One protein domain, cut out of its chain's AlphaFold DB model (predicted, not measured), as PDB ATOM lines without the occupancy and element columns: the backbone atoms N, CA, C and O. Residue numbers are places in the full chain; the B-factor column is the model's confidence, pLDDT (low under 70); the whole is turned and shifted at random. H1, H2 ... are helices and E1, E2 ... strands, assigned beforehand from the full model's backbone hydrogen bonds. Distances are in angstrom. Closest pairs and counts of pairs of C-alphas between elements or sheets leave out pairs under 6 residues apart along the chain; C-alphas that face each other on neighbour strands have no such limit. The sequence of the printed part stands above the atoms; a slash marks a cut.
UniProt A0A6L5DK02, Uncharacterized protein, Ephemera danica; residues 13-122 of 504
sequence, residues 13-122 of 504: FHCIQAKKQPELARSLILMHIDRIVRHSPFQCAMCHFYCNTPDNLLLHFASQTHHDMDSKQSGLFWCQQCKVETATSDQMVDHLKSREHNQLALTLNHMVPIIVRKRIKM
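This is residues 13 to 122 of the 504 residues of an uncharacterized protein of Ephemera danica (UniProt A0A6L5DK02). A small four-stranded sheet has two helices, H4 and H6, side by side over one face, and an arm made of H1, H2 and H3 leads away from it and makes much of the length. H1 and H2 form a helical hairpin at the far end of the arm, residues 30 to 35 stand free, and H5 and H7 sit near opposite ends of the helix layer. The printed part has 110 residues, with seven named helices and four named strands in the order H1 H2 H3 E1 E2 H4 H5 E3 H6 H7 E4; the sheet runs E2 E1 E4 E3 and is mixed, and the class is mixed, helices and strands. The whole is loose, with a radius of gyration of the C-alphas of 16.4 A, and elongated, spanning 52 by 31 by 24 A.

E1, residues 42 to 44, is parallel to E4, residues 114 to 119, with N 43 and O 114 2.9 A apart. E2, residues 49 to 51, is antiparallel to E1 in a hairpin, with N 44 and O 49 at 2.8 A. E3, residues 76 to 79, is antiparallel to E4, with N 78 and O 117 at 2.7 A. E4's pairing is staggered: 114 to 116 pair with E1, 116 to 119 with E3. H4, residues 54 to 61, lies over E2 and E1 at a height over the sheet of 8.5 A. H6, residues 89 to 97, touches H4, closest at the C-alphas of Leu 58 and Val 93, 6.0 A, at a shallow tilt of 7 degrees, opposite ways; these helices on one face make two layers with the sheet. H5, residues 64 to 71, only just grazes the sheet, with 5 pairs of C-alphas within 10 A. E2, H4 H5 and E3 form a split strand-helix-strand unit, two strands running the same way with E1 and E4 between them; its crossover is right-handed. H7, residues 99 to 108, grazes the sheet, as does H3, residues 33 to 38. H1, residues 13 to 20, touches H2, residues 22 to 31, at a steep tilt of 40 degrees; their closest C-alphas are Ala 18 and Ala 25, 4.9 A. Every O i to N i+4 pair is within hydrogen-bond range in H2, H4, H5, H6 and H7; H1 has 3 of 4 and H3 1 of 2.

H1 begins at C-alpha 13 (42.939, -60.720, 14.314). H2 is 14.4 A long, H7 14.3 A, H6 12.4 A and E4 15.7 A; E4 ends at C-alpha 119 (16.691, -32.362, 8.356).

The C-alphas farthest apart are those of Lys 20 and Met 122, 55.6 A. The printed part has no cut and no long link. Mean pLDDT of the printed part is 75.5; residues 13 to 39, 73 and 108 to 112 are under 70.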
ATOM      1  N   PHE A  13      42.995 -59.722  13.249       39.44
ATOM      2  CA  PHE A  13      42.939 -60.720  14.314       39.44
ATOM      3  C   PHE A  13      41.720 -61.658  14.212       39.44
ATOM      4  O   PHE A  13      41.911 -62.866  14.254       39.44
ATOM      5  N   HIS A  14      40.498 -61.158  13.975       46.72
ATOM      6  CA  HIS A  14      39.319 -62.017  13.760       46.72
ATOM      7  C   HIS A  14      39.408 -62.813  12.453       46.72
ATOM      8  O   HIS A  14      39.029 -63.974  12.435       46.72
ATOM      9  N   CYS A  15      39.973 -62.241  11.382       49.41
ATOM     10  CA  CYS A  15      40.226 -62.977  10.134       49.41
ATOM     11  C   CYS A  15      41.266 -64.098  10.310       49.41
ATOM     12  O   CYS A  15      41.116 -65.170   9.730       49.41
ATOM     13  N   ILE A  16      42.320 -63.868  11.100       48.81
ATOM     14  CA  ILE A  16      43.331 -64.890  11.410       48.81
ATOM     15  C   ILE A  16      42.758 -65.969  12.330       48.81
ATOM     16  O   ILE A  16      43.034 -67.148  12.122       48.81
ATOM     17  N   GLN A  17      41.945 -65.591  13.316       50.28
ATOM     18  CA  GLN A  17      41.311 -66.541  14.226       50.28
ATOM     19  C   GLN A  17      40.212 -67.356  13.521       50.28
ATOM     20  O   GLN A  17      40.120 -68.559  13.740       50.28
ATOM     21  N   ALA A  18      39.469 -66.746  12.589       52.94
ATOM     22  CA  ALA A  18      38.500 -67.418  11.717       52.94
ATOM     23  C   ALA A  18      39.141 -68.476  10.815       52.94
ATOM     24  O   ALA A  18      38.544 -69.517  10.578       52.94
ATOM     25  N   LYS A  19      40.377 -68.247  10.345       57.56
ATOM     26  CA  LYS A  19      41.136 -69.263   9.596       57.56
ATOM     27  C   LYS A  19      41.511 -70.481  10.448       57.56
ATOM     28  O   LYS A  19      41.786 -71.530   9.883       57.56
ATOM     29  N   LYS A  20      41.550 -70.341  11.778       60.28
ATOM     30  CA  LYS A  20      41.852 -71.433  12.716       60.28
ATOM     31  C   LYS A  20      40.592 -72.142  13.220       60.28
ATOM     32  O   LYS A  20      40.648 -73.339  13.460       60.28
ATOM     33  N   GLN A  21      39.485 -71.415  13.389       60.31
ATOM     34  CA  GLN A  21      38.179 -71.943  13.804       60.31
ATOM     35  C   GLN A  21      37.040 -71.146  13.131       60.31
ATOM     36  O   GLN A  21      36.602 -70.120  13.665       60.31
ATOM     37  N   PRO A  22      36.565 -71.578  11.949       60.44
ATOM     38  CA  PRO A  22      35.603 -70.814  11.149       60.44
ATOM     39  C   PRO A  22      34.209 -70.712  11.788       60.44
ATOM     40  O   PRO A  22      33.594 -69.646  11.723       60.44
ATOM     41  N   GLU A  23      33.751 -71.760  12.477       62.12
ATOM     42  CA  GLU A  23      32.451 -71.796  13.172       62.12
ATOM     43  C   GLU A  23      32.367 -70.767  14.314       62.12
ATOM     44  O   GLU A  23      31.425 -69.975  14.395       62.12
ATOM     45  N   LEU A  24      33.407 -70.688  15.152       58.38
ATOM     46  CA  LEU A  24      33.468 -69.750  16.278       58.38
ATOM     47  C   LEU A  24      33.561 -68.288  15.813       58.38
ATOM     48  O   LEU A  24      33.008 -67.381  16.431       58.38
ATOM     49  N   ALA A  25      34.250 -68.028  14.701       56.75
ATOM     50  CA  ALA A  25      34.305 -66.684  14.137       56.75
ATOM     51  C   ALA A  25      32.971 -66.262  13.508       56.75
ATOM     52  O   ALA A  25      32.583 -65.097  13.625       56.75
ATOM     53  N   ARG A  26      32.257 -67.195  12.867       62.03
ATOM     54  CA  ARG A  26      30.931 -66.941  12.295       62.03
ATOM     55  C   ARG A  26      29.920 -66.597  13.388       62.03
ATOM     56  O   ARG A  26      29.211 -65.601  13.247       62.03
ATOM     57  N   SER A  27      29.902 -67.345  14.493       62.88
ATOM     58  CA  SER A  27      29.005 -67.070  15.624       62.88
ATOM     59  C   SER A  27      29.301 -65.719  16.291       62.88
ATOM     60  O   SER A  27      28.377 -64.946  16.539       62.88
ATOM     61  N   LEU A  28      30.577 -65.361  16.479       58.97
ATOM     62  CA  LEU A  28      30.982 -64.058  17.027       58.97
ATOM     63  C   LEU A  28      30.609 -62.871  16.121       58.97
ATOM     64  O   LEU A  28      30.236 -61.807  16.619       58.97
ATOM     65  N   ILE A  29      30.703 -63.035  14.796       61.16
ATOM     66  CA  ILE A  29      30.284 -62.007  13.830       61.16
ATOM     67  C   ILE A  29      28.769 -61.801  13.895       61.16
ATOM     68  O   ILE A  29      28.321 -60.656  13.947       61.16
ATOM     69  N   LEU A  30      27.991 -62.887  13.926       65.19
ATOM     70  CA  LEU A  30      26.528 -62.831  14.005       65.19
ATOM     71  C   LEU A  30      26.050 -62.228  15.332       65.19
ATOM     72  O   LEU A  30      25.181 -61.362  15.327       65.19
ATOM     73  N   MET A  31      26.682 -62.591  16.452       58.03
ATOM     74  CA  MET A  31      26.359 -62.070  17.787       58.03
ATOM     75  C   MET A  31      26.597 -60.557  17.932       58.03
ATOM     76  O   MET A  31      26.020 -59.915  18.809       58.03
ATOM     77  N   HIS A  32      27.453 -59.965  17.096       57.41
ATOM     78  CA  HIS A  32      27.791 -58.541  17.166       57.41
ATOM     79  C   HIS A  32      27.411 -57.745  15.915       57.41
ATOM     80  O   HIS A  32      27.812 -56.579  15.801       57.41
ATOM     81  N   ILE A  33      26.654 -58.343  14.988       68.06
ATOM     82  CA  ILE A  33      26.359 -57.807  13.649       68.06
ATOM     83  C   ILE A  33      25.660 -56.441  13.668       68.06
ATOM     84  O   ILE A  33      25.810 -55.641  12.749       68.06
ATOM     85  N   ASP A  34      24.956 -56.114  14.743       57.97
ATOM     86  CA  ASP A  34      24.338 -54.814  14.978       57.97
ATOM     87  C   ASP A  34      25.387 -53.717  15.258       57.97
ATOM     88  O   ASP A  34      25.265 -52.578  14.796       57.97
ATOM     89  N   ARG A  35      26.459 -54.041  15.996       63.69
ATOM     90  CA  ARG A  35      27.596 -53.138  16.260       63.69
ATOM     91  C   ARG A  35      28.478 -53.030  15.020       63.69
ATOM     92  O   ARG A  35      28.651 -51.913  14.543       63.69
ATOM     93  N   ILE A  36      28.919 -54.174  14.477       63.53
ATOM     94  CA  ILE A  36      28.842 -54.460  13.033       63.53
ATOM     95  C   ILE A  36      28.619 -53.292  12.076       63.53
ATOM     96  O   ILE A  36      29.473 -52.471  11.726       63.53
ATOM     97  N   VAL A  37      27.366 -53.286  11.668       67.75
ATOM     98  CA  VAL A  37      26.763 -52.485  10.631       67.75
ATOM     99  C   VAL A  37      26.804 -50.987  10.963       67.75
ATOM    100  O   VAL A  37      27.002 -50.175  10.062       67.75
ATOM    101  N   ARG A  38      26.756 -50.588  12.244       69.94
ATOM    102  CA  ARG A  38      26.857 -49.170  12.658       69.94
ATOM    103  C   ARG A  38      28.239 -48.547  12.449       69.94
ATOM    104  O   ARG A  38      28.355 -47.322  12.432       69.94
ATOM    105  N   HIS A  39      29.278 -49.360  12.266       68.69
ATOM    106  CA  HIS A  39      30.613 -48.889  11.891       68.69
ATOM    107  C   HIS A  39      30.831 -48.818  10.372       68.69
ATOM    108  O   HIS A  39      31.925 -48.448   9.943       68.69
ATOM    109  N   SER A  40      29.809 -49.128   9.566       74.44
ATOM    110  CA  SER A  40      29.903 -49.042   8.108       74.44
ATOM    111  C   SER A  40      30.268 -47.617   7.674       74.44
ATOM    112  O   SER A  40      29.679 -46.658   8.185       74.44
ATOM    113  N   PRO A  41      31.222 -47.435   6.747       75.06
ATOM    114  CA  PRO A  41      31.703 -46.106   6.373       75.06
ATOM    115  C   PRO A  41      30.694 -45.225   5.653       75.06
ATOM    116  O   PRO A  41      30.908 -44.020   5.604       75.06
ATOM    117  N   PHE A  42      29.627 -45.793   5.099       82.81
ATOM    118  CA  PHE A  42      28.595 -45.058   4.381       82.81
ATOM    119  C   PHE A  42      27.233 -45.406   4.970       82.81
ATOM    120  O   PHE A  42      26.893 -46.581   5.118       82.81
ATOM    121  N   GLN A  43      26.474 -44.384   5.363       84.12
ATOM    122  CA  GLN A  43      25.220 -44.563   6.091       84.12
ATOM    123  C   GLN A  43      24.155 -43.582   5.604       84.12
ATOM    124  O   GLN A  43      24.368 -42.367   5.596       84.12
ATOM    125  N   CYS A  44      22.979 -44.110   5.282       85.94
ATOM    126  CA  CYS A  44      21.751 -43.343   5.148       85.94
ATOM    127  C   CYS A  44      20.978 -43.455   6.463       85.94
ATOM    128  O   CYS A  44      20.407 -44.499   6.781       85.94
ATOM    129  N   ALA A  45      20.968 -42.381   7.251       84.38
ATOM    130  CA  ALA A  45      20.290 -42.384   8.545       84.38
ATOM    131  C   ALA A  45      18.759 -42.381   8.420       84.38
ATOM    132  O   ALA A  45      18.092 -42.782   9.363       84.38
ATOM    133  N   MET A  46      18.221 -41.923   7.285       82.81
ATOM    134  CA  MET A  46      16.780 -41.895   7.016       82.81
ATOM    135  C   MET A  46      16.222 -43.308   6.828       82.81
ATOM    136  O   MET A  46      15.234 -43.671   7.452       82.81
ATOM    137  N   CYS A  47      16.888 -44.117   6.004       81.19
ATOM    138  CA  CYS A  47      16.453 -45.478   5.686       81.19
ATOM    139  C   CYS A  47      17.096 -46.543   6.587       81.19
ATOM    140  O   CYS A  47      16.885 -47.728   6.363       81.19
ATOM    141  N   HIS A  48      17.935 -46.139   7.550       82.06
ATOM    142  CA  HIS A  48      18.812 -47.042   8.305       82.06
ATOM    143  C   HIS A  48      19.596 -48.003   7.397       82.06
ATOM    144  O   HIS A  48      19.798 -49.172   7.723       82.06
ATOM    145  N   PHE A  49      20.045 -47.497   6.248       83.62
ATOM    146  CA  PHE A  49      20.828 -48.262   5.289       83.62
ATOM    147  C   PHE A  49      22.315 -48.033   5.535       83.62
ATOM    148  O   PHE A  49      22.773 -46.899   5.701       83.62
ATOM    149  N   TYR A  50      23.081 -49.117   5.542       82.25
ATOM    150  CA  TYR A  50      24.499 -49.113   5.869       82.25
ATOM    151  C   TYR A  50      25.250 -49.879   4.794       82.25
ATOM    152  O   TYR A  50      24.884 -50.999   4.444       82.25
ATOM    153  N   CYS A  51      26.317 -49.288   4.276       79.56
ATOM    154  CA  CYS A  51      27.104 -49.916   3.236       79.56
ATOM    155  C   CYS A  51      28.587 -49.571   3.351       79.56
ATOM    156  O   CYS A  51      29.025 -48.644   4.038       79.56
ATOM    157  N   ASN A  52      29.372 -50.397   2.675       73.06
ATOM    158  CA  ASN A  52      30.821 -50.357   2.727       73.06
ATOM    159  C   ASN A  52      31.427 -49.632   1.523       73.06
ATOM    160  O   ASN A  52      32.544 -49.135   1.604       73.06
ATOM    161  N   THR A  53      30.699 -49.533   0.417       75.94
ATOM    162  CA  THR A  53      31.177 -48.893  -0.806       75.94
ATOM    163  C   THR A  53      30.363 -47.636  -1.103       75.94
ATOM    164  O   THR A  53      29.158 -47.616  -0.837       75.94
ATOM    165  N   PRO A  54      31.000 -46.593  -1.661       77.56
ATOM    166  CA  PRO A  54      30.282 -45.406  -2.113       77.56
ATOM    167  C   PRO A  54      29.283 -45.756  -3.225       77.56
ATOM    168  O   PRO A  54      28.175 -45.234  -3.215       77.56
ATOM    169  N   ASP A  55      29.614 -46.704  -4.106       81.62
ATOM    170  CA  ASP A  55      28.733 -47.137  -5.200       81.62
ATOM    171  C   ASP A  55      27.415 -47.729  -4.686       81.62
ATOM    172  O   ASP A  55      26.348 -47.409  -5.201       81.62
ATOM    173  N   ASN A  56      27.456 -48.520  -3.606       83.56
ATOM    174  CA  ASN A  56      26.240 -49.071  -3.003       83.56
ATOM    175  C   ASN A  56      25.398 -47.987  -2.321       83.56
ATOM    176  O   ASN A  56      24.175 -48.101  -2.290       83.56
ATOM    177  N   LEU A  57      26.032 -46.941  -1.773       84.19
ATOM    178  CA  LEU A  57      25.303 -45.788  -1.245       84.19
ATOM    179  C   LEU A  57      24.601 -45.041  -2.385       84.19
ATOM    180  O   LEU A  57      23.436 -44.694  -2.243       84.19
ATOM    181  N   LEU A  58      25.283 -44.833  -3.514       88.69
ATOM    182  CA  LEU A  58      24.710 -44.180  -4.693       88.69
ATOM    183  C   LEU A  58      23.533 -44.978  -5.266       88.69
ATOM    184  O   LEU A  58      22.482 -44.398  -5.518       88.69
ATOM    185  N   LEU A  59      23.683 -46.299  -5.408       88.19
ATOM    186  CA  LEU A  59      22.604 -47.184  -5.859       88.19
ATOM    187  C   LEU A  59      21.399 -47.150  -4.915       88.19
ATOM    188  O   LEU A  59      20.267 -47.137  -5.382       88.19
ATOM    189  N   HIS A  60      21.628 -47.101  -3.599       88.00
ATOM    190  CA  HIS A  60      20.547 -46.950  -2.627       88.00
ATOM    191  C   HIS A  60      19.823 -45.608  -2.766       88.00
ATOM    192  O   HIS A  60      18.604 -45.581  -2.732       88.00
ATOM    193  N   PHE A  61      20.537 -44.492  -2.918       87.06
ATOM    194  CA  PHE A  61      19.886 -43.186  -3.085       87.06
ATOM    195  C   PHE A  61      19.105 -43.076  -4.403       87.06
ATOM    196  O   PHE A  61      18.111 -42.360  -4.452       87.06
ATOM    197  N   ALA A  62      19.523 -43.811  -5.438       87.94
ATOM    198  CA  ALA A  62      18.831 -43.904  -6.721       87.94
ATOM    199  C   ALA A  62      17.718 -44.974  -6.756       87.94
ATOM    200  O   ALA A  62      17.089 -45.162  -7.795       87.94
ATOM    201  N   SER A  63      17.489 -45.732  -5.674       90.19
ATOM    202  CA  SER A  63      16.502 -46.816  -5.679       90.19
ATOM    203  C   SER A  63      15.086 -46.299  -5.432       90.19
ATOM    204  O   SER A  63      14.870 -45.434  -4.586       90.19
ATOM    205  N   GLN A  64      14.097 -46.916  -6.090       86.50
ATOM    206  CA  GLN A  64      12.671 -46.595  -5.919       86.50
ATOM    207  C   GLN A  64      12.258 -46.580  -4.436       86.50
ATOM    208  O   GLN A  64      11.622 -45.647  -3.962       86.50
ATOM    209  N   THR A  65      12.740 -47.556  -3.662       85.00
ATOM    210  CA  THR A  65      12.482 -47.673  -2.218       85.00
ATOM    211  C   THR A  65      12.980 -46.482  -1.397       85.00
ATOM    212  O   THR A  65      12.400 -46.169  -0.357       85.00
ATOM    213  N   HIS A  66      14.055 -45.816  -1.826       84.19
ATOM    214  CA  HIS A  66      14.544 -44.611  -1.170       84.19
ATOM    215  C   HIS A  66      13.650 -43.422  -1.508       84.19
ATOM    216  O   HIS A  66      13.272 -42.695  -0.595       84.19
ATOM    217  N   HIS A  67      13.253 -43.268  -2.773       85.44
ATOM    218  CA  HIS A  67      12.326 -42.219  -3.205       85.44
ATOM    219  C   HIS A  67      10.939 -42.351  -2.548       85.44
ATOM    220  O   HIS A  67      10.371 -41.351  -2.111       85.44
ATOM    221  N   ASP A  68      10.431 -43.572  -2.368       81.69
ATOM    222  CA  ASP A  68       9.158 -43.831  -1.676       81.69
ATOM    223  C   ASP A  68       9.211 -43.488  -0.176       81.69
ATOM    224  O   ASP A  68       8.202 -43.148   0.442       81.69
ATOM    225  N   MET A  69      10.389 -43.601   0.442       78.88
ATOM    226  CA  MET A  69      10.620 -43.187   1.830       78.88
ATOM    227  C   MET A  69      10.893 -41.682   1.935       78.88
ATOM    228  O   MET A  69      10.489 -41.047   2.911       78.88
ATOM    229  N   ASP A  70      11.555 -41.116   0.926       79.75
ATOM    230  CA  ASP A  70      11.838 -39.692   0.776       79.75
ATOM    231  C   ASP A  70      10.541 -38.883   0.654       79.75
ATOM    232  O   ASP A  70      10.378 -37.891   1.364       79.75
ATOM    233  N   SER A  71       9.589 -39.353  -0.158       79.62
ATOM    234  CA  SER A  71       8.287 -38.708  -0.382       79.62
ATOM    235  C   SER A  71       7.413 -38.643   0.876       79.62
ATOM    236  O   SER A  71       6.646 -37.699   1.051       79.62
ATOM    237  N   LYS A  72       7.570 -39.599   1.801       76.81
ATOM    238  CA  LYS A  72       6.820 -39.661   3.070       76.81
ATOM    239  C   LYS A  72       7.348 -38.720   4.153       76.81
ATOM    240  O   LYS A  72       6.674 -38.513   5.160       76.81
ATOM    241  N   GLN A  73       8.554 -38.174   4.004       69.12
ATOM    242  CA  GLN A  73       9.165 -37.292   4.999       69.12
ATOM    243  C   GLN A  73       9.475 -35.936   4.372       69.12
ATOM    244  O   GLN A  73      10.124 -35.863   3.346       69.12
ATOM    245  N   SER A  74       9.084 -34.828   4.990       71.38
ATOM    246  CA  SER A  74       9.489 -33.498   4.507       71.38
ATOM    247  C   SER A  74      10.885 -33.124   5.021       71.38
ATOM    248  O   SER A  74      11.261 -33.499   6.128       71.38
ATOM    249  N   GLY A  75      11.682 -32.380   4.252       81.19
ATOM    250  CA  GLY A  75      12.969 -31.848   4.723       81.19
ATOM    251  C   GLY A  75      14.086 -31.874   3.686       81.19
ATOM    252  O   GLY A  75      13.893 -32.319   2.563       81.19
ATOM    253  N   LEU A  76      15.264 -31.399   4.091       83.56
ATOM    254  CA  LEU A  76      16.462 -31.324   3.251       83.56
ATOM    255  C   LEU A  76      17.455 -32.419   3.626       83.56
ATOM    256  O   LEU A  76      17.684 -32.682   4.812       83.56
ATOM    257  N   PHE A  77      18.107 -33.009   2.635       87.31
ATOM    258  CA  PHE A  77      19.226 -33.903   2.873       87.31
ATOM    259  C   PHE A  77      20.446 -33.119   3.335       87.31
ATOM    260  O   PHE A  77      20.730 -32.021   2.870       87.31
ATOM    261  N   TRP A  78      21.190 -33.696   4.268       86.56
ATOM    262  CA  TRP A  78      22.370 -33.103   4.868       86.56
ATOM    263  C   TRP A  78      23.474 -34.147   4.975       86.56
ATOM    264  O   TRP A  78      23.357 -35.131   5.713       86.56
ATOM    265  N   CYS A  79      24.575 -33.910   4.265       89.00
ATOM    266  CA  CYS A  79      25.788 -34.697   4.429       89.00
ATOM    267  C   CYS A  79      26.526 -34.212   5.683       89.00
ATOM    268  O   CYS A  79      27.066 -33.107   5.704       89.00
ATOM    269  N   GLN A  80      26.608 -35.038   6.727       84.19
ATOM    270  CA  GLN A  80      27.220 -34.645   8.002       84.19
ATOM    271  C   GLN A  80      28.692 -34.230   7.858       84.19
ATOM    272  O   GLN A  80      29.191 -33.390   8.613       84.19
ATOM    273  N   GLN A  81      29.386 -34.817   6.884       82.44
ATOM    274  CA  GLN A  81      30.819 -34.650   6.727       82.44
ATOM    275  C   GLN A  81      31.193 -33.503   5.782       82.44
ATOM    276  O   GLN A  81      32.107 -32.738   6.089       82.44
ATOM    277  N   CYS A  82      30.463 -33.347   4.676       81.00
ATOM    278  CA  CYS A  82      30.649 -32.236   3.739       81.00
ATOM    279  C   CYS A  82      29.871 -30.979   4.150       81.00
ATOM    280  O   CYS A  82      30.191 -29.888   3.695       81.00
ATOM    281  N   LYS A  83      28.878 -31.119   5.039       84.44
ATOM    282  CA  LYS A  83      27.938 -30.070   5.473       84.44
ATOM    283  C   LYS A  83      27.135 -29.432   4.335       84.44
ATOM    284  O   LYS A  83      26.630 -28.328   4.505       84.44
ATOM    285  N   VAL A  84      27.011 -30.135   3.214       85.56
ATOM    286  CA  VAL A  84      26.177 -29.732   2.081       85.56
ATOM    287  C   VAL A  84      24.729 -30.110   2.375       85.56
ATOM    288  O   VAL A  84      24.470 -31.187   2.923       85.56
ATOM    289  N   GLU A  85      23.819 -29.197   2.046       87.81
ATOM    290  CA  GLU A  85      22.373 -29.382   2.137       87.81
ATOM    291  C   GLU A  85      21.790 -29.443   0.721       87.81
ATOM    292  O   GLU A  85      22.119 -28.590  -0.102       87.81
ATOM    293  N   THR A  86      20.945 -30.433   0.434       86.50
ATOM    294  CA  THR A  86      20.258 -30.576  -0.862       86.50
ATOM    295  C   THR A  86      18.768 -30.825  -0.654       86.50
ATOM    296  O   THR A  86      18.355 -31.306   0.405       86.50
ATOM    297  N   ALA A  87      17.950 -30.456  -1.640       83.56
ATOM    298  CA  ALA A  87      16.499 -30.581  -1.538       83.56
ATOM    299  C   ALA A  87      16.000 -31.971  -1.939       83.56
ATOM    300  O   ALA A  87      15.090 -32.489  -1.302       83.56
ATOM    301  N   THR A  88      16.621 -32.580  -2.948       85.25
ATOM    302  CA  THR A  88      16.191 -33.869  -3.502       85.25
ATOM    303  C   THR A  88      17.248 -34.956  -3.323       85.25
ATOM    304  O   THR A  88      18.432 -34.662  -3.098       85.25
ATOM    305  N   SER A  89      16.809 -36.216  -3.440       85.75
ATOM    306  CA  SER A  89      17.700 -37.381  -3.478       85.75
ATOM    307  C   SER A  89      18.708 -37.270  -4.628       85.75
ATOM    308  O   SER A  89      19.908 -37.414  -4.401       85.75
ATOM    309  N   ASP A  90      18.265 -36.876  -5.828       86.31
ATOM    310  CA  ASP A  90      19.127 -36.766  -7.018       86.31
ATOM    311  C   ASP A  90      20.244 -35.732  -6.841       86.31
ATOM    312  O   ASP A  90      21.413 -36.002  -7.114       86.31
ATOM    313  N   GLN A  91      19.928 -34.573  -6.257       87.81
ATOM    314  CA  GLN A  91      20.940 -33.567  -5.925       87.81
ATOM    315  C   GLN A  91      21.953 -34.090  -4.896       87.81
ATOM    316  O   GLN A  91      23.129 -33.716  -4.924       87.81
ATOM    317  N   MET A  92      21.520 -34.955  -3.970       89.06
ATOM    318  CA  MET A  92      22.435 -35.609  -3.037       89.06
ATOM    319  C   MET A  92      23.302 -36.649  -3.757       89.06
ATOM    320  O   MET A  92      24.496 -36.717  -3.479       89.06
ATOM    321  N   VAL A  93      22.760 -37.408  -4.716       89.06
ATOM    322  CA  VAL A  93      23.533 -38.325  -5.575       89.06
ATOM    323  C   VAL A  93      24.629 -37.566  -6.327       89.06
ATOM    324  O   VAL A  93      25.789 -37.989  -6.302       89.06
ATOM    325  N   ASP A  94      24.310 -36.414  -6.913       88.25
ATOM    326  CA  ASP A  94      25.288 -35.563  -7.599       88.25
ATOM    327  C   ASP A  94      26.349 -35.016  -6.637       88.25
ATOM    328  O   ASP A  94      27.550 -35.045  -6.933       88.25
ATOM    329  N   HIS A  95      25.944 -34.598  -5.431       88.31
ATOM    330  CA  HIS A  95      26.887 -34.224  -4.380       88.31
ATOM    331  C   HIS A  95      27.822 -35.384  -4.005       88.31
ATOM    332  O   HIS A  95      29.030 -35.178  -3.879       88.31
ATOM    333  N   LEU A  96      27.303 -36.600  -3.828       86.25
ATOM    334  CA  LEU A  96      28.095 -37.779  -3.472       86.25
ATOM    335  C   LEU A  96      29.066 -38.181  -4.599       86.25
ATOM    336  O   LEU A  96      30.187 -38.603  -4.314       86.25
ATOM    337  N   LYS A  97      28.682 -37.981  -5.869       86.56
ATOM    338  CA  LYS A  97      29.551 -38.157  -7.049       86.56
ATOM    339  C   LYS A  97      30.568 -37.025  -7.224       86.56
ATOM    340  O   LYS A  97      31.565 -37.200  -7.929       86.56
ATOM    341  N   SER A  98      30.361 -35.877  -6.577       87.81
ATOM    342  CA  SER A  98      31.237 -34.716  -6.728       87.81
ATOM    343  C   SER A  98      32.694 -35.034  -6.376       87.81
ATOM    344  O   SER A  98      33.021 -35.807  -5.466       87.81
ATOM    345  N   ARG A  99      33.614 -34.384  -7.095       80.38
ATOM    346  CA  ARG A  99      35.061 -34.543  -6.885       80.38
ATOM    347  C   ARG A  99      35.483 -34.140  -5.467       80.38
ATOM    348  O   ARG A  99      36.421 -34.708  -4.913       80.38
ATOM    349  N   GLU A 100      34.777 -33.183  -4.871       78.88
ATOM    350  CA  GLU A 100      35.004 -32.682  -3.514       78.88
ATOM    351  C   GLU A 100      34.615 -33.709  -2.451       78.88
ATOM    352  O   GLU A 100      35.413 -33.989  -1.549       78.88
ATOM    353  N   HIS A 101      33.431 -34.316  -2.591       82.44
ATOM    354  CA  HIS A 101      32.978 -35.385  -1.708       82.44
ATOM    355  C   HIS A 101      33.917 -36.589  -1.790       82.44
ATOM    356  O   HIS A 101      34.406 -37.056  -0.762       82.44
ATOM    357  N   ASN A 102      34.249 -37.035  -3.003       79.56
ATOM    358  CA  ASN A 102      35.149 -38.165  -3.225       79.56
ATOM    359  C   ASN A 102      36.547 -37.923  -2.642       79.56
ATOM    360  O   ASN A 102      37.100 -38.782  -1.954       79.56
ATOM    361  N   GLN A 103      37.110 -36.727  -2.824       73.19
ATOM    362  CA  GLN A 103      38.398 -36.374  -2.228       73.19
ATOM    363  C   GLN A 103      38.343 -36.404  -0.696       73.19
ATOM    364  O   GLN A 103      39.287 -36.859  -0.042       73.19
ATOM    365  N   LEU A 104      37.242 -35.931  -0.112       76.75
ATOM    366  CA  LEU A 104      37.030 -35.970   1.324       76.75
ATOM    367  C   LEU A 104      36.845 -37.416   1.826       76.75
ATOM    368  O   LEU A 104      37.512 -37.799   2.791       76.75
ATOM    369  N   ALA A 105      36.060 -38.246   1.141       72.62
ATOM    370  CA  ALA A 105      35.873 -39.660   1.460       72.62
ATOM    371  C   ALA A 105      37.204 -40.430   1.440       72.62
ATOM    372  O   ALA A 105      37.553 -41.109   2.411       72.62
ATOM    373  N   LEU A 106      38.025 -40.209   0.408       71.44
ATOM    374  CA  LEU A 106      39.379 -40.762   0.298       71.44
ATOM    375  C   LEU A 106      40.307 -40.261   1.414       71.44
ATOM    376  O   LEU A 106      41.157 -41.002   1.907       71.44
ATOM    377  N   THR A 107      40.171 -39.002   1.849       72.31
ATOM    378  CA  THR A 107      40.987 -38.486   2.961       72.31
ATOM    379  C   THR A 107      40.616 -39.072   4.315       72.31
ATOM    380  O   THR A 107      41.496 -39.159   5.175       72.31
ATOM    381  N   LEU A 108      39.358 -39.467   4.501       63.31
ATOM    382  CA  LEU A 108      38.885 -40.107   5.723       63.31
ATOM    383  C   LEU A 108      39.224 -41.591   5.765       63.31
ATOM    384  O   LEU A 108      39.329 -42.128   6.864       63.31
ATOM    385  N   ASN A 109      39.440 -42.227   4.608       65.00
ATOM    386  CA  ASN A 109      39.874 -43.620   4.489       65.00
ATOM    387  C   ASN A 109      39.082 -44.556   5.423       65.00
ATOM    388  O   ASN A 109      39.667 -45.327   6.184       65.00
ATOM    389  N   HIS A 110      37.753 -44.406   5.432       62.16
ATOM    390  CA  HIS A 110      36.818 -45.201   6.240       62.16
ATOM    391  C   HIS A 110      36.952 -45.066   7.773       62.16
ATOM    392  O   HIS A 110      36.309 -45.800   8.515       62.16
ATOM    393  N   MET A 111      37.751 -44.115   8.273       53.94
ATOM    394  CA  MET A 111      37.959 -43.893   9.714       53.94
ATOM    395  C   MET A 111      36.798 -43.148  10.380       53.94
ATOM    396  O   MET A 111      36.632 -43.211  11.597       53.94
ATOM    397  N   VAL A 112      36.028 -42.398   9.592       67.44
ATOM    398  CA  VAL A 112      34.843 -41.662  10.034       67.44
ATOM    399  C   VAL A 112      33.722 -41.990   9.055       67.44
ATOM    400  O   VAL A 112      33.936 -41.816   7.852       67.44
ATOM    401  N   PRO A 113      32.559 -42.463   9.533       71.75
ATOM    402  CA  PRO A 113      31.448 -42.771   8.653       71.75
ATOM    403  C   PRO A 113      30.878 -41.490   8.043       71.75
ATOM    404  O   PRO A 113      30.661 -40.485   8.727       71.75
ATOM    405  N   ILE A 114      30.623 -41.538   6.744       81.75
ATOM    406  CA  ILE A 114      29.872 -40.540   6.000       81.75
ATOM    407  C   ILE A 114      28.398 -40.851   6.213       81.75
ATOM    408  O   ILE A 114      27.884 -41.867   5.750       81.75
ATOM    409  N   ILE A 115      27.738 -39.968   6.958       81.38
ATOM    410  CA  ILE A 115      26.331 -40.106   7.317       81.38
ATOM    411  C   ILE A 115      25.543 -39.030   6.579       81.38
ATOM    412  O   ILE A 115      25.797 -37.835   6.759       81.38
ATOM    413  N   VAL A 116      24.572 -39.458   5.779       84.50
ATOM    414  CA  VAL A 116      23.576 -38.579   5.166       84.50
ATOM    415  C   VAL A 116      22.293 -38.664   5.987       84.50
ATOM    416  O   VAL A 116      21.823 -39.757   6.314       84.50
ATOM    417  N   ARG A 117      21.753 -37.510   6.385       85.19
ATOM    418  CA  ARG A 117      20.530 -37.403   7.197       85.19
ATOM    419  C   ARG A 117      19.528 -36.477   6.531       85.19
ATOM    420  O   ARG A 117      19.943 -35.559   5.836       85.19
ATOM    421  N   LYS A 118      18.243 -36.644   6.834       81.12
ATOM    422  CA  LYS A 118      17.201 -35.685   6.461       81.12
ATOM    423  C   LYS A 118      16.924 -34.734   7.628       81.12
ATOM    424  O   LYS A 118      16.791 -35.169   8.771       81.12
ATOM    425  N   ARG A 119      16.934 -33.426   7.372       79.25
ATOM    426  CA  ARG A 119      16.691 -32.362   8.356       79.25
ATOM    427  C   ARG A 119      15.405 -31.633   8.000       79.25
ATOM    428  O   ARG A 119      15.317 -31.007   6.948       79.25
ATOM    429  N   ILE A 120      14.442 -31.670   8.912       73.31
ATOM    430  CA  ILE A 120      13.189 -30.926   8.786       73.31
ATOM    431  C   ILE A 120      13.473 -29.456   9.120       73.31
ATOM    432  O   ILE A 120      14.024 -29.150  10.184       73.31
ATOM    433  N   LYS A 121      13.137 -28.547   8.201       75.06
ATOM    434  CA  LYS A 121      13.064 -27.110   8.487       75.06
ATOM    435  C   LYS A 121      11.649 -26.813   8.968       75.06
ATOM    436  O   LYS A 121      10.690 -27.200   8.318       75.06
ATOM    437  N   MET A 122      11.544 -26.147  10.110       73.25
ATOM    438  CA  MET A 122      10.273 -25.706  10.668       73.25
ATOM    439  C   MET A 122       9.997 -24.294  10.152       73.25
ATOM    440  O   MET A 122      10.796 -23.390  10.406       73.25
TER     441      MET A 122